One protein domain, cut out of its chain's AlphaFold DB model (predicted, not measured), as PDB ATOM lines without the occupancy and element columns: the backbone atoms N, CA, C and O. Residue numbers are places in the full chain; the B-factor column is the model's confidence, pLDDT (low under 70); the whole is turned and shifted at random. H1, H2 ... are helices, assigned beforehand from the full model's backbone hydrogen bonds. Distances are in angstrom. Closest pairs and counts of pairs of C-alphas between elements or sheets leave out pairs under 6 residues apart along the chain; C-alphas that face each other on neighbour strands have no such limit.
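Overview. This is residues 7 to 64 of the 128 residues of an uncharacterized protein of Saccharopolyspora sp. ASAGF58 (UniProt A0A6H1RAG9). Two short helices, H1 and H2, join end to end at a steep corner, and a long winding stretch without a named element, residues 27 to 51, lies between H2 and the last helix, H3. H1 is at one end of the long axis and H3 lies toward the other, with the loops of residues 27 to 51 and H2 in the middle, and no two of the helices touch. The printed part has 58 residues with three named helices, in the order H1, H2, H3, and no named strand; the class is all helix, with 31 of the 58 residues in named elements. The whole is compact by its radius of gyration of the C-alphas, 11.6 A, and elongated in outline, with spans of 38 by 24 by 15 A.

Arrangement. The printed part begins with H1, residues 7 to 16, and a tight link of one residue, Ser 17, joins it to H2, residues 18 to 26. H1 and H2 are close but not clearly touching, with 2 pairs of C-alphas within 8 A. Their closest C-alphas, those of Phe 14 and Gly 20, are 5.5 A apart, and their centres are 13.3 A apart. They run the same way at a steep tilt of 62 degrees. A long link of 25 residues, 27 to 51, leads from H2 to H3, residues 52 to 63. H3 is apart from H2, and it is also apart from H1. In H1, H2 and H3 every backbone O i to N i+4 pair is within hydrogen-bond range.

Along the chain. H1 runs from Gly 7, whose C-alpha is at (-8.674, 3.249, 25.228), to Ala 16 and measures 14.3 A from first to last C-alpha. H2 runs from Ala 18 to Gly 26, 11.2 A from first to last C-alpha, and its C-alpha 26 is at (-3.995, 22.506, 40.050). H3 is the longest helix, with 12 residues from Val 52 to Glu 63 and 16.3 A from first to last C-alpha; its C-alpha 63 is at (-20.483, 21.252, 49.130).

Size, cuts and confidence. The two C-alphas farthest apart are those of Gly 7 and Val 52, at 37.8 A, while the first and last printed C-alphas, those of Gly 7 and Ala 64, are 32.0 A apart. The C-alphas of residues 27 to 51 lie 4 to 15 A from the mean of all C-alphas. The printed part has no cut. The mean pLDDT of the printed part is 89.8, and no printed residue is under 70.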
ATOM      1  N   GLY A   7      -9.528   2.080  24.993       94.94
ATOM      2  CA  GLY A   7      -8.674   3.249  25.228       94.94
ATOM      3  C   GLY A   7      -9.461   4.521  25.561       94.94
ATOM      4  O   GLY A   7      -9.067   5.264  26.453       94.94
ATOM      5  N   ALA A   8     -10.612   4.756  24.914       95.62
ATOM      6  CA  ALA A   8     -11.468   5.893  25.256       95.62
ATOM      7  C   ALA A   8     -12.038   5.772  26.679       95.62
ATOM      8  O   ALA A   8     -12.077   6.766  27.398       95.62
ATOM      9  N   ARG A   9     -12.429   4.563  27.104       93.81
ATOM     10  CA  ARG A   9     -12.875   4.312  28.482       93.81
ATOM     11  C   ARG A   9     -11.764   4.541  29.502       93.81
ATOM     12  O   ARG A   9     -12.001   5.256  30.468       93.81
ATOM     13  N   ALA A  10     -10.571   3.993  29.266       95.75
ATOM     14  CA  ALA A  10      -9.427   4.176  30.160       95.75
ATOM     15  C   ALA A  10      -9.075   5.664  30.325       95.75
ATOM     16  O   ALA A  10      -8.851   6.137  31.435       95.75
ATOM     17  N   PHE A  11      -9.111   6.426  29.231       94.75
ATOM     18  CA  PHE A  11      -8.860   7.861  29.284       94.75
ATOM     19  C   PHE A  11      -9.943   8.635  30.055       94.75
ATOM     20  O   PHE A  11      -9.609   9.469  30.888       94.75
ATOM     21  N   MET A  12     -11.232   8.339  29.846       94.31
ATOM     22  CA  MET A  12     -12.311   8.976  30.621       94.31
ATOM     23  C   MET A  12     -12.228   8.642  32.116       94.31
ATOM     24  O   MET A  12     -12.477   9.511  32.945       94.31
ATOM     25  N   GLN A  13     -11.845   7.410  32.465       94.44
ATOM     26  CA  GLN A  13     -11.601   7.013  33.855       94.44
ATOM     27  C   GLN A  13     -10.441   7.797  34.469       94.44
ATOM     28  O   GLN A  13     -10.548   8.237  35.609       94.44
ATOM     29  N   PHE A  14      -9.366   8.014  33.710       95.19
ATOM     30  CA  PHE A  14      -8.258   8.853  34.152       95.19
ATOM     31  C   PHE A  14      -8.691  10.309  34.368       95.19
ATOM     32  O   PHE A  14      -8.416  10.861  35.424       95.19
ATOM     33  N   LEU A  15      -9.427  10.919  33.431       93.06
ATOM     34  CA  LEU A  15      -9.926  12.295  33.589       93.06
ATOM     35  C   LEU A  15     -10.866  12.459  34.793       93.06
ATOM     36  O   LEU A  15     -10.911  13.527  35.396       93.06
ATOM     37  N   ALA A  16     -11.627  11.416  35.128       92.56
ATOM     38  CA  ALA A  16     -12.534  11.407  36.270       92.56
ATOM     39  C   ALA A  16     -11.850  11.053  37.603       92.56
ATOM     40  O   ALA A  16     -12.488  11.170  38.647       92.56
ATOM     41  N   SER A  17     -10.592  10.600  37.590       93.75
ATOM     42  CA  SER A  17      -9.867  10.231  38.805       93.75
ATOM     43  C   SER A  17      -9.390  11.471  39.566       93.75
ATOM     44  O   SER A  17      -9.232  12.547  38.987       93.75
ATOM     45  N   ALA A  18      -9.091  11.308  40.859       92.50
ATOM     46  CA  ALA A  18      -8.482  12.372  41.653       92.50
ATOM     47  C   ALA A  18      -7.168  12.862  41.017       92.50
ATOM     48  O   ALA A  18      -6.935  14.060  40.917       92.50
ATOM     49  N   GLU A  19      -6.334  11.957  40.505       92.94
ATOM     50  CA  GLU A  19      -5.098  12.327  39.813       92.94
ATOM     51  C   GLU A  19      -5.368  13.220  38.592       92.94
ATOM     52  O   GLU A  19      -4.837  14.330  38.519       92.94
ATOM     53  N   GLY A  20      -6.238  12.793  37.671       93.25
ATOM     54  CA  GLY A  20      -6.537  13.557  36.459       93.25
ATOM     55  C   GLY A  20      -7.181  14.909  36.763       93.25
ATOM     56  O   GLY A  20      -6.815  15.928  36.172       93.25
ATOM     57  N   GLN A  21      -8.092  14.947  37.734       92.44
ATOM     58  CA  GLN A  21      -8.716  16.193  38.168       92.44
ATOM     59  C   GLN A  21      -7.731  17.124  38.881       92.44
ATOM     60  O   GLN A  21      -7.802  18.332  38.664       92.44
ATOM     61  N   SER A  22      -6.774  16.596  39.655       91.12
ATOM     62  CA  SER A  22      -5.738  17.405  40.312       91.12
ATOM     63  C   SER A  22      -4.852  18.148  39.310       91.12
ATOM     64  O   SER A  22      -4.462  19.281  39.569       91.12
ATOM     65  N   ILE A  23      -4.597  17.554  38.137       91.44
ATOM     66  CA  ILE A  23      -3.805  18.179  37.071       91.44
ATOM     67  C   ILE A  23      -4.557  19.384  36.496       91.44
ATOM     68  O   ILE A  23      -4.003  20.477  36.397       91.44
ATOM     69  N   LEU A  24      -5.836  19.203  36.155       87.31
ATOM     70  CA  LEU A  24      -6.664  20.259  35.565       87.31
ATOM     71  C   LEU A  24      -7.013  21.360  36.570       87.31
ATOM     72  O   LEU A  24      -7.043  22.535  36.211       87.31
ATOM     73  N   ALA A  25      -7.293  20.999  37.821       89.31
ATOM     74  CA  ALA A  25      -7.641  21.953  38.866       89.31
ATOM     75  C   ALA A  25      -6.400  22.627  39.491       89.31
ATOM     76  O   ALA A  25      -6.477  23.775  39.920       89.31
ATOM     77  N   GLY A  26      -5.242  21.968  39.498       85.88
ATOM     78  CA  GLY A  26      -3.995  22.506  40.050       85.88
ATOM     79  C   GLY A  26      -3.250  23.478  39.142       85.88
ATOM     80  O   GLY A  26      -2.406  24.235  39.624       85.88
ATOM     81  N   ASP A  27      -3.552  23.496  37.844       88.88
ATOM     82  CA  ASP A  27      -2.990  24.493  36.939       88.88
ATOM     83  C   ASP A  27      -3.473  25.905  37.327       88.88
ATOM     84  O   ASP A  27      -4.670  26.175  37.465       88.88
ATOM     85  N   ARG A  28      -2.515  26.825  37.503       85.75
ATOM     86  CA  ARG A  28      -2.769  28.222  37.881       85.75
ATOM     87  C   ARG A  28      -3.474  29.010  36.781       85.75
ATOM     88  O   ARG A  28      -4.134  29.995  37.094       85.75
ATOM     89  N   GLY A  29      -3.320  28.604  35.520       86.19
ATOM     90  CA  GLY A  29      -4.007  29.212  34.378       86.19
ATOM     91  C   GLY A  29      -5.383  28.609  34.089       86.19
ATOM     92  O   GLY A  29      -6.090  29.101  33.211       86.19
ATOM     93  N   SER A  30      -5.767  27.546  34.797       87.12
ATOM     94  CA  SER A  30      -7.009  26.824  34.540       87.12
ATOM     95  C   SER A  30      -8.218  27.507  35.173       87.12
ATOM     96  O   SER A  30      -8.167  28.004  36.295       87.12
ATOM     97  N   SER A  31      -9.342  27.468  34.457       87.06
ATOM     98  CA  SER A  31     -10.672  27.856  34.941       87.06
ATOM     99  C   SER A  31     -11.520  26.652  35.371       87.06
ATOM    100  O   SER A  31     -12.714  26.790  35.631       87.06
ATOM    101  N   VAL A  32     -10.923  25.459  35.433       91.06
ATOM    102  CA  VAL A  32     -11.620  24.217  35.785       91.06
ATOM    103  C   VAL A  32     -11.726  24.086  37.300       91.06
ATOM    104  O   VAL A  32     -10.744  24.282  38.017       91.06
ATOM    105  N   TYR A  33     -12.903  23.696  37.779       91.31
ATOM    106  CA  TYR A  33     -13.161  23.344  39.172       91.31
ATOM    107  C   TYR A  33     -13.632  21.895  39.242       91.31
ATOM    108  O   TYR A  33     -14.364  21.431  38.369       91.31
ATOM    109  N   SER A  34     -13.191  21.177  40.269       90.25
ATOM    110  CA  SER A  34     -13.594  19.793  40.501       90.25
ATOM    111  C   SER A  34     -14.799  19.712  41.447       90.25
ATOM    112  O   SER A  34     -14.880  20.451  42.426       90.25
ATOM    113  N   ILE A  35     -15.707  18.773  41.158       89.12
ATOM    114  CA  ILE A  35     -16.805  18.357  42.049       89.12
ATOM    115  C   ILE A  35     -16.362  17.315  43.092       89.12
ATOM    116  O   ILE A  35     -17.147  16.939  43.961       89.12
ATOM    117  N   ASP A  36     -15.130  16.805  42.999       89.44
ATOM    118  CA  ASP A  36     -14.583  15.863  43.969       89.44
ATOM    119  C   ASP A  36     -14.326  16.588  45.297       89.44
ATOM    120  O   ASP A  36     -13.502  17.502  45.414       89.44
ATOM    121  N   LYS A  37     -15.051  16.136  46.324       88.25
ATOM    122  CA  LYS A  37     -15.033  16.684  47.684       88.25
ATOM    123  C   LYS A  37     -13.650  16.612  48.331       88.25
ATOM    124  O   LYS A  37     -13.369  17.409  49.225       88.25
ATOM    125  N   ASN A  38     -12.771  15.732  47.853       87.44
ATOM    126  CA  ASN A  38     -11.388  15.638  48.318       87.44
ATOM    127  C   ASN A  38     -10.585  16.924  48.052       87.44
ATOM    128  O   ASN A  38      -9.630  17.209  48.773       87.44
ATOM    129  N   PHE A  39     -10.970  17.731  47.055       86.75
ATOM    130  CA  PHE A  39     -10.260  18.973  46.731       86.75
ATOM    131  C   PHE A  39     -10.750  20.203  47.487       86.75
ATOM    132  O   PHE A  39     -10.071  21.231  47.429       86.75
ATOM    133  N   ARG A  40     -11.864  20.111  48.221       82.56
ATOM    134  CA  ARG A  40     -12.511  21.251  48.888       82.56
ATOM    135  C   ARG A  40     -11.557  22.076  49.752       82.56
ATOM    136  O   ARG A  40     -11.527  23.297  49.646       82.56
ATOM    137  N   ASP A  41     -10.760  21.399  50.574       82.31
ATOM    138  CA  ASP A  41      -9.847  22.018  51.543       82.31
ATOM    139  C   ASP A  41      -8.366  21.723  51.202       82.31
ATOM    140  O   ASP A  41      -7.475  21.850  52.036       82.31
ATOM    141  N   SER A  42      -8.083  21.331  49.953       84.19
ATOM    142  CA  SER A  42      -6.756  20.865  49.507       84.19
ATOM    143  C   SER A  42      -5.718  21.974  49.288       84.19
ATOM    144  O   SER A  42      -4.552  21.689  49.030       84.19
ATOM    145  N   GLY A  43      -6.131  23.245  49.317       86.19
ATOM    146  CA  GLY A  43      -5.275  24.381  48.955       86.19
ATOM    147  C   GLY A  43      -4.932  24.467  47.458       86.19
ATOM    148  O   GLY A  43      -4.273  25.422  47.050       86.19
ATOM    149  N   LEU A  44      -5.424  23.533  46.632       88.19
ATOM    150  CA  LEU A  44      -5.147  23.431  45.194       88.19
ATOM    151  C   LEU A  44      -5.453  24.729  44.430       88.19
ATOM    152  O   LEU A  44      -4.728  25.115  43.520       88.19
ATOM    153  N   TYR A  45      -6.491  25.441  44.863       90.06
ATOM    154  CA  TYR A  45      -6.966  26.678  44.246       90.06
ATOM    155  C   TYR A  45      -6.270  27.947  44.772       90.06
ATOM    156  O   TYR A  45      -6.413  29.013  44.184       90.06
ATOM    157  N   ALA A  46      -5.489  27.865  45.859       85.62
ATOM    158  CA  ALA A  46      -4.908  29.040  46.520       85.62
ATOM    159  C   ALA A  46      -3.884  29.802  45.663       85.62
ATOM    160  O   ALA A  46      -3.673  30.993  45.868       85.62
ATOM    161  N   GLY A  47      -3.241  29.114  44.715       82.19
ATOM    162  CA  GLY A  47      -2.239  29.695  43.819       82.19
ATOM    163  C   GLY A  47      -2.803  30.326  42.545       82.19
ATOM    164  O   GLY A  47      -2.008  30.748  41.702       82.19
ATOM    165  N   ARG A  48      -4.131  30.348  42.367       89.12
ATOM    166  CA  ARG A  48      -4.785  30.897  41.174       89.12
ATOM    167  C   ARG A  48      -4.972  32.416  41.255       89.12
ATOM    168  O   ARG A  48      -5.056  32.958  42.356       89.12
ATOM    169  N   PRO A  49      -5.075  33.112  40.104       90.81
ATOM    170  CA  PRO A  49      -5.245  34.564  40.062       90.81
ATOM    171  C   PRO A  49      -6.455  35.102  40.839       90.81
ATOM    172  O   PRO A  49      -6.378  36.209  41.363       90.81
ATOM    173  N   GLY A  50      -7.557  34.350  40.934       88.06
ATOM    174  CA  GLY A  50      -8.740  34.755  41.701       88.06
ATOM    175  C   GLY A  50      -8.618  34.507  43.210       88.06
ATOM    176  O   GLY A  50      -9.459  34.987  43.973       88.06
ATOM    177  N   GLY A  51      -7.572  33.809  43.670       88.56
ATOM    178  CA  GLY A  51      -7.216  33.643  45.079       88.56
ATOM    179  C   GLY A  51      -8.366  33.112  45.938       88.56
ATOM    180  O   GLY A  51      -8.809  31.974  45.786       88.56
ATOM    181  N   VAL A  52      -8.871  33.946  46.852       90.94
ATOM    182  CA  VAL A  52      -9.986  33.583  47.747       90.94
ATOM    183  C   VAL A  52     -11.289  33.293  46.995       90.94
ATOM    184  O   VAL A  52     -12.122  32.531  47.483       90.94
ATOM    185  N   VAL A  53     -11.473  33.871  45.803       92.00
ATOM    186  CA  VAL A  53     -12.659  33.631  44.970       92.00
ATOM    187  C   VAL A  53     -12.616  32.225  44.380       92.00
ATOM    188  O   VAL A  53     -13.614  31.516  44.478       92.00
ATOM    189  N   ASP A  54     -11.468  31.784  43.854       91.50
ATOM    190  CA  ASP A  54     -11.302  30.411  43.354       91.50
ATOM    191  C   ASP A  54     -11.566  29.382  44.465       91.50
ATOM    192  O   ASP A  54     -12.283  28.401  44.265       91.50
ATOM    193  N   GLN A  55     -11.035  29.627  45.668       90.06
ATOM    194  CA  GLN A  55     -11.274  28.763  46.829       90.06
ATOM    195  C   GLN A  55     -12.758  28.698  47.202       90.06
ATOM    196  O   GLN A  55     -13.279  27.619  47.489       90.06
ATOM    197  N   ARG A  56     -13.452  29.844  47.181       91.62
ATOM    198  CA  ARG A  56     -14.885  29.892  47.465       91.62
ATOM    199  C   ARG A  56     -15.681  29.126  46.414       91.62
ATOM    200  O   ARG A  56     -16.506  28.308  46.793       91.62
ATOM    201  N   ILE A  57     -15.413  29.330  45.125       90.81
ATOM    202  CA  ILE A  57     -16.107  28.614  44.042       90.81
ATOM    203  C   ILE A  57     -15.919  27.099  44.190       90.81
ATOM    204  O   ILE A  57     -16.895  26.353  44.146       90.81
ATOM    205  N   ALA A  58     -14.689  26.640  44.431       90.81
ATOM    206  CA  ALA A  58     -14.407  25.223  44.650       90.81
ATOM    207  C   ALA A  58     -15.184  24.641  45.843       90.81
ATOM    208  O   ALA A  58     -15.683  23.514  45.778       90.81
ATOM    209  N   ARG A  59     -15.308  25.409  46.930       90.12
ATOM    210  CA  ARG A  59     -16.096  25.017  48.100       90.12
ATOM    211  C   ARG A  59     -17.584  24.915  47.774       90.12
ATOM    212  O   ARG A  59     -18.162  23.867  48.023       90.12
ATOM    213  N   GLU A  60     -18.176  25.940  47.165       90.31
ATOM    214  CA  GLU A  60     -19.605  25.950  46.808       90.31
ATOM    215  C   GLU A  60     -19.954  24.769  45.880       90.31
ATOM    216  O   GLU A  60     -20.929  24.058  46.106       90.31
ATOM    217  N   ILE A  61     -19.111  24.496  44.875       89.19
ATOM    218  CA  ILE A  61     -19.312  23.390  43.923       89.19
ATOM    219  C   ILE A  61     -19.214  22.017  44.604       89.19
ATOM    220  O   ILE A  61     -19.981  21.115  44.273       89.19
ATOM    221  N   SER A  62     -18.273  21.835  45.535       88.25
ATOM    222  CA  SER A  62     -18.051  20.544  46.205       88.25
ATOM    223  C   SER A  62     -18.980  20.296  47.402       88.25
ATOM    224  O   SER A  62     -19.209  19.139  47.769       88.25
ATOM    225  N   GLU A  63     -19.527  21.348  48.017       88.94
ATOM    226  CA  GLU A  63     -20.483  21.252  49.130       88.94
ATOM    227  C   GLU A  63     -21.942  21.175  48.669       88.94
ATOM    228  O   GLU A  63     -22.783  20.714  49.436       88.94
ATOM    229  N   ALA A  64     -22.249  21.567  47.430       84.75
ATOM    230  CA  ALA A  64     -23.605  21.503  46.907       84.75
ATOM    231  C   ALA A  64     -24.154  20.064  46.901       84.75
ATOM    232  O   ALA A  64     -23.619  19.169  46.243       84.75
TER     233      ALA A  64